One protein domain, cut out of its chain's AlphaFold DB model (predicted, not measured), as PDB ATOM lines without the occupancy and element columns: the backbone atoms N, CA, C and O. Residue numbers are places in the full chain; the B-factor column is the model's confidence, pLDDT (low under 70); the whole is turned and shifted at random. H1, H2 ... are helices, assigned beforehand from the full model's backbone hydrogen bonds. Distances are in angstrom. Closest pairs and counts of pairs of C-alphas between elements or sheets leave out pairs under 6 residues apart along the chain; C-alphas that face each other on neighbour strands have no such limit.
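What this domain is: This is residues 19 to 112 of the 460 residues of an uncharacterized protein of Nitrospirae bacterium (UniProt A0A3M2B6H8). H1 and H2 make an L round the core helix H6, H5 packs beside H6, and the hairpin of H3 and H4 covers another side. The loop of residues 74 to 88 reaches the end opposite H1. The 94 printed residues include six named helices, H1 to H6, and no named strand: all helix, compact, radius of gyration of the C-alphas 12.4 A, spans 36 by 31 by 24 A.

How they stand to each other: H1, residues 19 to 31, touches H6, residues 100 to 110, with residues 25 to 29 alone, about perpendicular at 76 degrees; their closest C-alphas, Val 25 and Phe 110, are 6.1 A apart. H2, residues 33 to 43, touches H6 at a steep tilt of 58 degrees; closest C-alphas Thr 39 and Arg 105, 5.4 A. H3, residues 48 to 60, and H4, residues 66 to 73, form a helical hairpin; closest C-alphas Ile 59 and Gln 69, 5.9 A. H5, residues 89 to 96, touches H6; closest C-alphas Thr 89 and Pro 100, 5.5 A. Every O i to N i+4 pair is within hydrogen-bond range except in H2: 1 of 7, with 6 of 8 O i to N i+3.

Where its parts are: H1, 18.4 A long, begins at C-alpha 19 (-26.809, 11.856, -39.552); H6, 14.7 A, ends at C-alpha 110 (-17.489, 1.227, -33.957).

The domain as a whole: The printed part has no cut; the H4 to H5 link is long. pLDDT is under 70 at residues 31 to 32, 34 to 35 and 79 to 84.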
ATOM      1  N   GLU A  19     -26.183  11.667 -40.864       82.38
ATOM      2  CA  GLU A  19     -26.809  11.856 -39.552       82.38
ATOM      3  C   GLU A  19     -27.124  10.521 -38.865       82.38
ATOM      4  O   GLU A  19     -26.785  10.311 -37.699       82.38
ATOM      5  N   ALA A  20     -27.694   9.564 -39.604       78.00
ATOM      6  CA  ALA A  20     -27.963   8.224 -39.090       78.00
ATOM      7  C   ALA A  20     -26.666   7.487 -38.710       78.00
ATOM      8  O   ALA A  20     -26.607   6.817 -37.675       78.00
ATOM      9  N   PHE A  21     -25.600   7.642 -39.502       85.88
ATOM     10  CA  PHE A  21     -24.282   7.113 -39.155       85.88
ATOM     11  C   PHE A  21     -23.727   7.744 -37.872       85.88
ATOM     12  O   PHE A  21     -23.298   7.024 -36.967       85.88
ATOM     13  N   ARG A  22     -23.810   9.072 -37.742       89.94
ATOM     14  CA  ARG A  22     -23.366   9.802 -36.549       89.94
ATOM     15  C   ARG A  22     -24.066   9.304 -35.286       89.94
ATOM     16  O   ARG A  22     -23.403   9.008 -34.291       89.94
ATOM     17  N   HIS A  23     -25.384   9.124 -35.344       81.88
ATOM     18  CA  HIS A  23     -26.154   8.563 -34.235       81.88
ATOM     19  C   HIS A  23     -25.705   7.149 -33.856       81.88
ATOM     20  O   HIS A  23     -25.627   6.829 -32.669       81.88
ATOM     21  N   ARG A  24     -25.367   6.298 -34.834       84.12
ATOM     22  CA  ARG A  24     -24.858   4.943 -34.566       84.12
ATOM     23  C   ARG A  24     -23.496   4.972 -33.872       84.12
ATOM     24  O   ARG A  24     -23.315   4.268 -32.882       84.12
ATOM     25  N   VAL A  25     -22.569   5.809 -34.339       85.19
ATOM     26  CA  VAL A  25     -21.242   5.980 -33.719       85.19
ATOM     27  C   VAL A  25     -21.370   6.485 -32.278       85.19
ATOM     28  O   VAL A  25     -20.730   5.953 -31.369       85.19
ATOM     29  N   GLN A  26     -22.246   7.465 -32.043       85.19
ATOM     30  CA  GLN A  26     -22.520   7.992 -30.707       85.19
ATOM     31  C   GLN A  26     -23.109   6.918 -29.776       85.19
ATOM     32  O   GLN A  26     -22.622   6.743 -28.659       85.19
ATOM     33  N   ARG A  27     -24.103   6.155 -30.247       79.06
ATOM     34  CA  ARG A  27     -24.747   5.081 -29.476       79.06
ATOM     35  C   ARG A  27     -23.753   3.999 -29.065       79.06
ATOM     36  O   ARG A  27     -23.787   3.535 -27.926       79.06
ATOM     37  N   VAL A  28     -22.851   3.603 -29.965       74.06
ATOM     38  CA  VAL A  28     -21.802   2.617 -29.668       74.06
ATOM     39  C   VAL A  28     -20.880   3.118 -28.552       74.06
ATOM     40  O   VAL A  28     -20.591   2.379 -27.612       74.06
ATOM     41  N   ARG A  29     -20.486   4.395 -28.594       81.69
ATOM     42  CA  ARG A  29     -19.680   5.017 -27.536       81.69
ATOM     43  C   ARG A  29     -20.387   5.020 -26.180       81.69
ATOM     44  O   ARG A  29     -19.766   4.710 -25.167       81.69
ATOM     45  N   GLU A  30     -21.667   5.378 -26.154       78.56
ATOM     46  CA  GLU A  30     -22.457   5.470 -24.919       78.56
ATOM     47  C   GLU A  30     -22.744   4.101 -24.293       78.56
ATOM     48  O   GLU A  30     -22.718   3.973 -23.070       78.56
ATOM     49  N   SER A  31     -22.956   3.078 -25.123       65.94
ATOM     50  CA  SER A  31     -23.223   1.699 -24.689       65.94
ATOM     51  C   SER A  31     -21.976   0.940 -24.225       65.94
ATOM     52  O   SER A  31     -22.101  -0.022 -23.473       65.94
ATOM     53  N   HIS A  32     -20.769   1.384 -24.599       69.44
ATOM     54  CA  HIS A  32     -19.512   0.685 -24.302       69.44
ATOM     55  C   HIS A  32     -18.507   1.565 -23.535       69.44
ATOM     56  O   HIS A  32     -17.321   1.626 -23.871       69.44
ATOM     57  N   LYS A  33     -18.961   2.231 -22.461       73.06
ATOM     58  CA  LYS A  33     -18.131   3.142 -21.639       73.06
ATOM     59  C   LYS A  33     -16.833   2.505 -21.122       73.06
ATOM     60  O   LYS A  33     -15.803   3.166 -21.120       73.06
ATOM     61  N   ALA A  34     -16.859   1.227 -20.734       64.06
ATOM     62  CA  ALA A  34     -15.664   0.521 -20.258       64.06
ATOM     63  C   ALA A  34     -14.606   0.320 -21.365       64.06
ATOM     64  O   ALA A  34     -13.407   0.391 -21.111       64.06
ATOM     65  N   TRP A  35     -15.042   0.133 -22.612       69.69
ATOM     66  CA  TRP A  35     -14.165  -0.097 -23.763       69.69
ATOM     67  C   TRP A  35     -13.653   1.218 -24.351       69.69
ATOM     68  O   TRP A  35     -12.569   1.276 -24.931       69.69
ATOM     69  N   TRP A  36     -14.397   2.308 -24.150       81.62
ATOM     70  CA  TRP A  36     -13.975   3.644 -24.550       81.62
ATOM     71  C   TRP A  36     -12.589   4.002 -24.010       81.62
ATOM     72  O   TRP A  36     -11.784   4.568 -24.747       81.62
ATOM     73  N   GLU A  37     -12.258   3.642 -22.773       79.50
ATOM     74  CA  GLU A  37     -10.942   3.938 -22.199       79.50
ATOM     75  C   GLU A  37      -9.803   3.178 -22.898       79.50
ATOM     76  O   GLU A  37      -8.759   3.767 -23.183       79.50
ATOM     77  N   ALA A  38     -10.033   1.925 -23.303       72.12
ATOM     78  CA  ALA A  38      -9.049   1.112 -24.022       72.12
ATOM     79  C   ALA A  38      -8.666   1.699 -25.395       72.12
ATOM     80  O   ALA A  38      -7.530   1.544 -25.845       72.12
ATOM     81  N   THR A  39      -9.565   2.456 -26.037       81.94
ATOM     82  CA  THR A  39      -9.276   3.110 -27.329       81.94
ATOM     83  C   THR A  39      -8.182   4.180 -27.253       81.94
ATOM     84  O   THR A  39      -7.629   4.540 -28.289       81.94
ATOM     85  N   LYS A  40      -7.835   4.702 -26.061       85.06
ATOM     86  CA  LYS A  40      -6.799   5.744 -25.911       85.06
ATOM     87  C   LYS A  40      -5.445   5.302 -26.468       85.06
ATOM     88  O   LYS A  40      -4.768   6.102 -27.102       85.06
ATOM     89  N   ARG A  41      -5.083   4.029 -26.273       81.25
ATOM     90  CA  ARG A  41      -3.802   3.460 -26.727       81.25
ATOM     91  C   ARG A  41      -3.707   3.318 -28.247       81.25
ATOM     92  O   ARG A  41      -2.606   3.281 -28.768       81.25
ATOM     93  N   LEU A  42      -4.839   3.262 -28.951       81.62
ATOM     94  CA  LEU A  42      -4.882   3.084 -30.410       81.62
ATOM     95  C   LEU A  42      -4.615   4.378 -31.185       81.62
ATOM     96  O   LEU A  42      -4.285   4.345 -32.363       81.62
ATOM     97  N   VAL A  43      -4.766   5.527 -30.531       87.44
ATOM     98  CA  VAL A  43      -4.594   6.844 -31.159       87.44
ATOM     99  C   VAL A  43      -3.357   7.579 -30.642       87.44
ATOM    100  O   VAL A  43      -3.261   8.794 -30.790       87.44
ATOM    101  N   THR A  44      -2.420   6.863 -30.009       86.06
ATOM    102  CA  THR A  44      -1.100   7.406 -29.662       86.06
ATOM    103  C   THR A  44      -0.254   7.564 -30.921       86.06
ATOM    104  O   THR A  44      -0.484   6.877 -31.912       86.06
ATOM    105  N   GLN A  45       0.746   8.443 -30.885       81.12
ATOM    106  CA  GLN A  45       1.609   8.718 -32.040       81.12
ATOM    107  C   GLN A  45       2.271   7.448 -32.606       81.12
ATOM    108  O   GLN A  45       2.344   7.289 -33.820       81.12
ATOM    109  N   GLU A  46       2.666   6.517 -31.734       80.25
ATOM    110  CA  GLU A  46       3.267   5.231 -32.110       80.25
ATOM    111  C   GLU A  46       2.272   4.266 -32.776       80.25
ATOM    112  O   GLU A  46       2.620   3.560 -33.717       80.25
ATOM    113  N   GLN A  47       1.025   4.216 -32.293       81.38
ATOM    114  CA  GLN A  47       0.024   3.229 -32.728       81.38
ATOM    115  C   GLN A  47      -0.903   3.746 -33.830       81.38
ATOM    116  O   GLN A  47      -1.632   2.965 -34.452       81.38
ATOM    117  N   LEU A  48      -0.898   5.056 -34.075       85.06
ATOM    118  CA  LEU A  48      -1.792   5.711 -35.018       85.06
ATOM    119  C   LEU A  48      -1.622   5.189 -36.457       85.06
ATOM    120  O   LEU A  48      -2.650   4.855 -37.048       85.06
ATOM    121  N   PRO A  49      -0.404   5.031 -37.023       83.19
ATOM    122  CA  PRO A  49      -0.247   4.493 -38.377       83.19
ATOM    123  C   PRO A  49      -0.884   3.104 -38.527       83.19
ATOM    124  O   PRO A  49      -1.729   2.881 -39.395       83.19
ATOM    125  N   THR A  50      -0.567   2.183 -37.614       80.56
ATOM    126  CA  THR A  50      -1.125   0.823 -37.613       80.56
ATOM    127  C   THR A  50      -2.643   0.834 -37.441       80.56
ATOM    128  O   THR A  50      -3.359   0.083 -38.106       80.56
ATOM    129  N   THR A  51      -3.164   1.710 -36.584       84.50
ATOM    130  CA  THR A  51      -4.605   1.844 -36.350       84.50
ATOM    131  C   THR A  51      -5.344   2.370 -37.577       84.50
ATOM    132  O   THR A  51      -6.406   1.842 -37.904       84.50
ATOM    133  N   LEU A  52      -4.790   3.349 -38.298       87.12
ATOM    134  CA  LEU A  52      -5.382   3.871 -39.534       87.12
ATOM    135  C   LEU A  52      -5.381   2.824 -40.652       87.12
ATOM    136  O   LEU A  52      -6.386   2.675 -41.346       87.12
ATOM    137  N   THR A  53      -4.314   2.031 -40.780       81.38
ATOM    138  CA  THR A  53      -4.282   0.896 -41.716       81.38
ATOM    139  C   THR A  53      -5.386  -0.113 -41.399       81.38
ATOM    140  O   THR A  53      -6.121  -0.534 -42.294       81.38
ATOM    141  N   ARG A  54      -5.574  -0.456 -40.118       80.75
ATOM    142  CA  ARG A  54      -6.651  -1.366 -39.699       80.75
ATOM    143  C   ARG A  54      -8.039  -0.760 -39.938       80.75
ATOM    144  O   ARG A  54      -8.902  -1.441 -40.483       80.75
ATOM    145  N   LEU A  55      -8.259   0.517 -39.613       84.88
ATOM    146  CA  LEU A  55      -9.512   1.225 -39.917       84.88
ATOM    147  C   LEU A  55      -9.836   1.182 -41.413       84.88
ATOM    148  O   LEU A  55     -10.959   0.841 -41.774       84.88
ATOM    149  N   THR A  56      -8.858   1.455 -42.276       84.44
ATOM    150  CA  THR A  56      -9.007   1.389 -43.738       84.44
ATOM    151  C   THR A  56      -9.505   0.016 -44.196       84.44
ATOM    152  O   THR A  56     -10.443  -0.068 -44.990       84.44
ATOM    153  N   VAL A  57      -8.927  -1.067 -43.664       77.44
ATOM    154  CA  VAL A  57      -9.362  -2.441 -43.973       77.44
ATOM    155  C   VAL A  57     -10.796  -2.686 -43.500       77.44
ATOM    156  O   VAL A  57     -11.616  -3.182 -44.272       77.44
ATOM    157  N   HIS A  58     -11.127  -2.310 -42.264       78.06
ATOM    158  CA  HIS A  58     -12.464  -2.526 -41.706       78.06
ATOM    159  C   HIS A  58     -13.545  -1.691 -42.407       78.06
ATOM    160  O   HIS A  58     -14.657  -2.180 -42.593       78.06
ATOM    161  N   ILE A  59     -13.233  -0.471 -42.852       82.44
ATOM    162  CA  ILE A  59     -14.169   0.373 -43.606       82.44
ATOM    163  C   ILE A  59     -14.483  -0.246 -44.965       82.44
ATOM    164  O   ILE A  59     -15.660  -0.384 -45.298       82.44
ATOM    165  N   ARG A  60     -13.454  -0.674 -45.712       80.56
ATOM    166  CA  ARG A  60     -13.616  -1.333 -47.023       80.56
ATOM    167  C   ARG A  60     -14.427  -2.628 -46.943       80.56
ATOM    168  O   ARG A  60     -15.064  -3.007 -47.914       80.56
ATOM    169  N   ARG A  61     -14.387  -3.306 -45.794       72.88
ATOM    170  CA  ARG A  61     -15.104  -4.564 -45.528       72.88
ATOM    171  C   ARG A  61     -16.459  -4.366 -44.839       72.88
ATOM    172  O   ARG A  61     -17.117  -5.344 -44.498       72.88
ATOM    173  N   SER A  62     -16.864  -3.126 -44.570       74.88
ATOM    174  CA  SER A  62     -18.089  -2.838 -43.822       74.88
ATOM    175  C   SER A  62     -19.342  -2.902 -44.697       74.88
ATOM    176  O   SER A  62     -19.289  -2.724 -45.909       74.88
ATOM    177  N   THR A  63     -20.502  -3.073 -44.061       80.25
ATOM    178  CA  THR A  63     -21.826  -2.980 -44.706       80.25
ATOM    179  C   THR A  63     -22.332  -1.538 -44.832       80.25
ATOM    180  O   THR A  63     -23.519  -1.302 -45.056       80.25
ATOM    181  N   LEU A  64     -21.464  -0.537 -44.634       79.31
ATOM    182  CA  LEU A  64     -21.844   0.864 -44.818       79.31
ATOM    183  C   LEU A  64     -22.107   1.146 -46.305       79.31
ATOM    184  O   LEU A  64     -21.432   0.562 -47.151       79.31
ATOM    185  N   PRO A  65     -23.016   2.073 -46.655       83.94
ATOM    186  CA  PRO A  65     -23.188   2.482 -48.044       83.94
ATOM    187  C   PRO A  65     -21.876   2.989 -48.649       83.94
ATOM    188  O   PRO A  65     -21.131   3.722 -47.991       83.94
ATOM    189  N   LEU A  66     -21.616   2.648 -49.915       81.19
ATOM    190  CA  LEU A  66     -20.374   2.991 -50.616       81.19
ATOM    191  C   LEU A  66     -19.986   4.484 -50.513       81.19
ATOM    192  O   LEU A  66     -18.822   4.754 -50.210       81.19
ATOM    193  N   PRO A  67     -20.911   5.463 -50.641       84.94
ATOM    194  CA  PRO A  67     -20.562   6.877 -50.478       84.94
ATOM    195  C   PRO A  67     -19.987   7.208 -49.094       84.94
ATOM    196  O   PRO A  67     -19.086   8.034 -48.965       84.94
ATOM    197  N   LEU A  68     -20.481   6.541 -48.050       85.81
ATOM    198  CA  LEU A  68     -20.012   6.730 -46.683       85.81
ATOM    199  C   LEU A  68     -18.673   6.026 -46.444       85.81
ATOM    200  O   LEU A  68     -17.817   6.582 -45.759       85.81
ATOM    201  N   GLN A  69     -18.464   4.843 -47.034       84.94
ATOM    202  CA  GLN A  69     -17.158   4.179 -47.010       84.94
ATOM    203  C   GLN A  69     -16.091   5.064 -47.652       84.94
ATOM    204  O   GLN A  69     -15.062   5.321 -47.035       84.94
ATOM    205  N   MET A  70     -16.362   5.587 -48.851       87.38
ATOM    206  CA  MET A  70     -15.452   6.500 -49.543       87.38
ATOM    207  C   MET A  70     -15.186   7.752 -48.707       87.38
ATOM    208  O   MET A  70     -14.033   8.112 -48.497       87.38
ATOM    209  N   ALA A  71     -16.228   8.377 -48.149       88.31
ATOM    210  CA  ALA A  71     -16.060   9.549 -47.296       88.31
ATOM    211  C   ALA A  71     -15.209   9.264 -46.043       88.31
ATOM    212  O   ALA A  71     -14.443  10.127 -45.626       88.31
ATOM    213  N   LEU A  72     -15.304   8.074 -45.448       89.81
ATOM    214  CA  LEU A  72     -14.452   7.679 -44.323       89.81
ATOM    215  C   LEU A  72     -13.009   7.403 -44.762       89.81
ATOM    216  O   LEU A  72     -12.084   7.831 -44.084       89.81
ATOM    217  N   LEU A  73     -12.810   6.739 -45.903       89.31
ATOM    218  CA  LEU A  73     -11.482   6.461 -46.460       89.31
ATOM    219  C   LEU A  73     -10.739   7.728 -46.890       89.31
ATOM    220  O   LEU A  73      -9.519   7.757 -46.828       89.31
ATOM    221  N   HIS A  74     -11.464   8.774 -47.282       89.62
ATOM    222  CA  HIS A  74     -10.899  10.090 -47.574       89.62
ATOM    223  C   HIS A  74     -10.626  10.932 -46.320       89.62
ATOM    224  O   HIS A  74     -10.124  12.041 -46.436       89.62
ATOM    225  N   ALA A  75     -10.965  10.454 -45.119       90.62
ATOM    226  CA  ALA A  75     -10.765  11.223 -43.894       90.62
ATOM    227  C   ALA A  75      -9.309  11.183 -43.377       90.62
ATOM    228  O   ALA A  75      -8.972  11.917 -42.444       90.62
ATOM    229  N   TRP A  76      -8.451  10.355 -43.976       90.38
ATOM    230  CA  TRP A  76      -7.008  10.301 -43.736       90.38
ATOM    231  C   TRP A  76      -6.278   9.703 -44.938       90.38
ATOM    232  O   TRP A  76      -6.864   8.978 -45.741       90.38
ATOM    233  N   GLU A  77      -4.979   9.956 -45.021       83.06
ATOM    234  CA  GLU A  77      -4.112   9.304 -46.001       83.06
ATOM    235  C   GLU A  77      -3.593   7.960 -45.472       83.06
ATOM    236  O   GLU A  77      -3.444   7.758 -44.263       83.06
ATOM    237  N   ILE A  78      -3.325   7.014 -46.379       70.38
ATOM    238  CA  ILE A  78      -2.714   5.732 -46.006       70.38
ATOM    239  C   ILE A  78      -1.291   6.021 -45.500       70.38
ATOM    240  O   ILE A  78      -0.505   6.602 -46.250       70.38
ATOM    241  N   PRO A  79      -0.936   5.625 -44.263       67.88
ATOM    242  CA  PRO A  79       0.369   5.945 -43.697       67.88
ATOM    243  C   PRO A  79       1.513   5.335 -44.517       67.88
ATOM    244  O   PRO A  79       1.543   4.126 -44.742       67.88
ATOM    245  N   GLN A  80       2.465   6.173 -44.931       68.00
ATOM    246  CA  GLN A  80       3.733   5.750 -45.531       68.00
ATOM    247  C   GLN A  80       4.780   5.506 -44.425       68.00
ATOM    248  O   GLN A  80       4.750   6.200 -43.401       68.00
ATOM    249  N   PRO A  81       5.728   4.566 -44.600       60.47
ATOM    250  CA  PRO A  81       6.803   4.351 -43.633       60.47
ATOM    251  C   PRO A  81       7.573   5.653 -43.353       60.47
ATOM    252  O   PRO A  81       7.966   6.368 -44.274       60.47
ATOM    253  N   GLY A  82       7.767   5.981 -42.072       61.84
ATOM    254  CA  GLY A  82       8.550   7.146 -41.635       61.84
ATOM    255  C   GLY A  82       7.840   8.506 -41.682       61.84
ATOM    256  O   GLY A  82       8.449   9.497 -41.288       61.84
ATOM    257  N   HIS A  83       6.573   8.580 -42.104       67.38
ATOM    258  CA  HIS A  83       5.810   9.833 -42.155       67.38
ATOM    259  C   HIS A  83       4.667   9.846 -41.134       67.38
ATOM    260  O   HIS A  83       3.989   8.839 -40.913       67.38
ATOM    261  N   ALA A  84       4.433  11.005 -40.512       69.12
ATOM    262  CA  ALA A  84       3.291  11.194 -39.626       69.12
ATOM    263  C   ALA A  84       1.979  11.115 -40.437       69.12
ATOM    264  O   ALA A  84       1.889  11.744 -41.492       69.12
ATOM    265  N   PRO A  85       0.950  10.381 -39.973       77.44
ATOM    266  CA  PRO A  85      -0.310  10.287 -40.700       77.44
ATOM    267  C   PRO A  85      -1.023  11.638 -40.809       77.44
ATOM    268  O   PRO A  85      -1.186  12.339 -39.808       77.44
ATOM    269  N   ILE A  86      -1.511  11.970 -42.005       82.94
ATOM    270  CA  ILE A  86      -2.298  13.183 -42.251       82.94
ATOM    271  C   ILE A  86      -3.782  12.877 -42.015       82.94
ATOM    272  O   ILE A  86      -4.344  11.951 -42.603       82.94
ATOM    273  N   LEU A  87      -4.421  13.657 -41.134       87.81
ATOM    274  CA  LEU A  87      -5.840  13.533 -40.789       87.81
ATOM    275  C   LEU A  87      -6.637  14.736 -41.306       87.81
ATOM    276  O   LEU A  87      -6.371  15.879 -40.926       87.81
ATOM    277  N   HIS A  88      -7.699  14.482 -42.070       90.62
ATOM    278  CA  HIS A  88      -8.630  15.520 -42.511       90.62
ATOM    279  C   HIS A  88      -9.652  15.813 -41.406       90.62
ATOM    280  O   HIS A  88     -10.763  15.275 -41.358       90.62
ATOM    281  N   THR A  89      -9.251  16.688 -40.483       87.62
ATOM    282  CA  THR A  89      -9.995  17.027 -39.258       87.62
ATOM    283  C   THR A  89     -11.448  17.435 -39.515       87.62
ATOM    284  O   THR A  89     -12.355  16.938 -38.841       87.62
ATOM    285  N   ASP A  90     -11.694  18.276 -40.519       87.94
ATOM    286  CA  ASP A  90     -13.044  18.751 -40.837       87.94
ATOM    287  C   ASP A  90     -13.942  17.639 -41.370       87.94
ATOM    288  O   ASP A  90     -15.138  17.608 -41.079       87.94
ATOM    289  N   GLN A  91     -13.375  16.690 -42.111       88.31
ATOM    290  CA  GLN A  91     -14.103  15.544 -42.641       88.31
ATOM    291  C   GLN A  91     -14.471  14.561 -41.530       88.31
ATOM    292  O   GLN A  91     -15.634  14.169 -41.422       88.31
ATOM    293  N   LEU A  92     -13.531  14.250 -40.631       90.12
ATOM    294  CA  LEU A  92     -13.801  13.438 -39.440       90.12
ATOM    295  C   LEU A  92     -14.899  14.055 -38.571       90.12
ATOM    296  O   LEU A  92     -15.821  13.352 -38.144       90.12
ATOM    297  N   LYS A  93     -14.845  15.374 -38.348       90.62
ATOM    298  CA  LYS A  93     -15.864  16.100 -37.583       90.62
ATOM    299  C   LYS A  93     -17.219  16.077 -38.283       90.62
ATOM    300  O   LYS A  93     -18.228  15.838 -37.626       90.62
ATOM    301  N   ARG A  94     -17.261  16.253 -39.605       90.50
ATOM    302  CA  ARG A  94     -18.505  16.202 -40.393       90.50
ATOM    303  C   ARG A  94     -19.164  14.822 -40.327       90.50
ATOM    304  O   ARG A  94     -20.375  14.734 -40.148       90.50
ATOM    305  N   LEU A  95     -18.372  13.754 -40.408       89.44
ATOM    306  CA  LEU A  95     -18.863  12.374 -40.418       89.44
ATOM    307  C   LEU A  95     -19.282  11.874 -39.030       89.44
ATOM    308  O   LEU A  95     -20.281  11.175 -38.905       89.44
ATOM    309  N   THR A  96     -18.545  12.241 -37.981       90.56
ATOM    310  CA  THR A  96     -18.730  11.665 -36.634       90.56
ATOM    311  C   THR A  96     -19.296  12.637 -35.602       90.56
ATOM    312  O   THR A  96     -19.705  12.210 -34.526       90.56
ATOM    313  N   GLY A  97     -19.320  13.942 -35.891       90.56
ATOM    314  CA  GLY A  97     -19.691  14.989 -34.934       90.56
ATOM    315  C   GLY A  97     -18.643  15.244 -33.842       90.56
ATOM    316  O   GLY A  97     -18.927  15.957 -32.882       90.56
ATOM    317  N   MET A  98     -17.443  14.659 -33.946       90.62
ATOM    318  CA  MET A  98     -16.428  14.687 -32.887       90.62
ATOM    319  C   MET A  98     -15.100  15.304 -33.356       90.62
ATOM    320  O   MET A  98     -14.772  15.229 -34.537       90.62
ATOM    321  N   PRO A  99     -14.288  15.868 -32.438       91.19
ATOM    322  CA  PRO A  99     -12.894  16.218 -32.724       91.19
ATOM    323  C   PRO A  99     -12.074  14.994 -33.181       91.19
ATOM    324  O   PRO A  99     -12.383  13.890 -32.725       91.19
ATOM    325  N   PRO A 100     -10.997  15.158 -33.973       87.94
ATOM    326  CA  PRO A 100     -10.285  14.067 -34.659       87.94
ATOM    327  C   PRO A 100      -9.918  12.880 -33.774       87.94
ATOM    328  O   PRO A 100     -10.275  11.745 -34.069       87.94
ATOM    329  N   THR A 101      -9.283  13.129 -32.629       89.75
ATOM    330  CA  THR A 101      -8.871  12.062 -31.709       89.75
ATOM    331  C   THR A 101     -10.072  11.307 -31.137       89.75
ATOM    332  O   THR A 101     -10.037  10.088 -31.002       89.75
ATOM    333  N   LYS A 102     -11.170  12.008 -30.819       91.94
ATOM    334  CA  LYS A 102     -12.409  11.372 -30.341       91.94
ATOM    335  C   LYS A 102     -13.126  10.639 -31.477       91.94
ATOM    336  O   LYS A 102     -13.648   9.557 -31.233       91.94
ATOM    337  N   ALA A 103     -13.106  11.192 -32.689       92.56
ATOM    338  CA  ALA A 103     -13.652  10.575 -33.890       92.56
ATOM    339  C   ALA A 103     -12.945   9.249 -34.182       92.56
ATOM    340  O   ALA A 103     -13.603   8.219 -34.256       92.56
ATOM    341  N   LEU A 104     -11.610   9.238 -34.231       92.56
ATOM    342  CA  LEU A 104     -10.822   8.026 -34.456       92.56
ATOM    343  C   LEU A 104     -11.052   6.975 -33.370       92.56
ATOM    344  O   LEU A 104     -11.272   5.813 -33.691       92.56
ATOM    345  N   ARG A 105     -11.085   7.369 -32.091       92.50
ATOM    346  CA  ARG A 105     -11.425   6.455 -30.987       92.50
ATOM    347  C   ARG A 105     -12.827   5.865 -31.136       92.50
ATOM    348  O   ARG A 105     -13.016   4.671 -30.917       92.50
ATOM    349  N   ALA A 106     -13.804   6.685 -31.522       89.38
ATOM    350  CA  ALA A 106     -15.179   6.244 -31.718       89.38
ATOM    351  C   ALA A 106     -15.308   5.319 -32.929       89.38
ATOM    352  O   ALA A 106     -16.017   4.325 -32.844       89.38
ATOM    353  N   LEU A 107     -14.571   5.584 -34.011       90.56
ATOM    354  CA  LEU A 107     -14.478   4.698 -35.168       90.56
ATOM    355  C   LEU A 107     -13.763   3.389 -34.813       90.56
ATOM    356  O   LEU A 107     -14.225   2.330 -35.214       90.56
ATOM    357  N   CYS A 108     -12.705   3.424 -33.997       87.69
ATOM    358  CA  CYS A 108     -12.049   2.212 -33.501       87.69
ATOM    359  C   CYS A 108     -13.015   1.332 -32.708       87.69
ATOM    360  O   CYS A 108     -13.040   0.122 -32.891       87.69
ATOM    361  N   LEU A 109     -13.832   1.936 -31.849       84.38
ATOM    362  CA  LEU A 109     -14.863   1.220 -31.109       84.38
ATOM    363  C   LEU A 109     -15.992   0.728 -32.037       84.38
ATOM    364  O   LEU A 109     -16.413  -0.416 -31.922       84.38
ATOM    365  N   PHE A 110     -16.440   1.556 -32.984       85.38
ATOM    366  CA  PHE A 110     -17.489   1.227 -33.957       85.38
ATOM    367  C   PHE A 110     -17.104   0.069 -34.887       85.38
ATOM    368  O   PHE A 110     -17.941  -0.777 -35.181       85.38
ATOM    369  N   PHE A 111     -15.843   0.010 -35.316       82.38
ATOM    370  CA  PHE A 111     -15.310  -1.047 -36.180       82.38
ATOM    371  C   PHE A 111     -14.669  -2.212 -35.410       82.38
ATOM    372  O   PHE A 111     -14.080  -3.091 -36.037       82.38
ATOM    373  N   GLY A 112     -14.767  -2.242 -34.075       76.06
ATOM    374  CA  GLY A 112     -14.278  -3.364 -33.263       76.06
ATOM    375  C   GLY A 112     -12.751  -3.509 -33.222       76.06
ATOM    376  O   GLY A 112     -12.235  -4.607 -33.070       76.06
TER     377      GLY A 112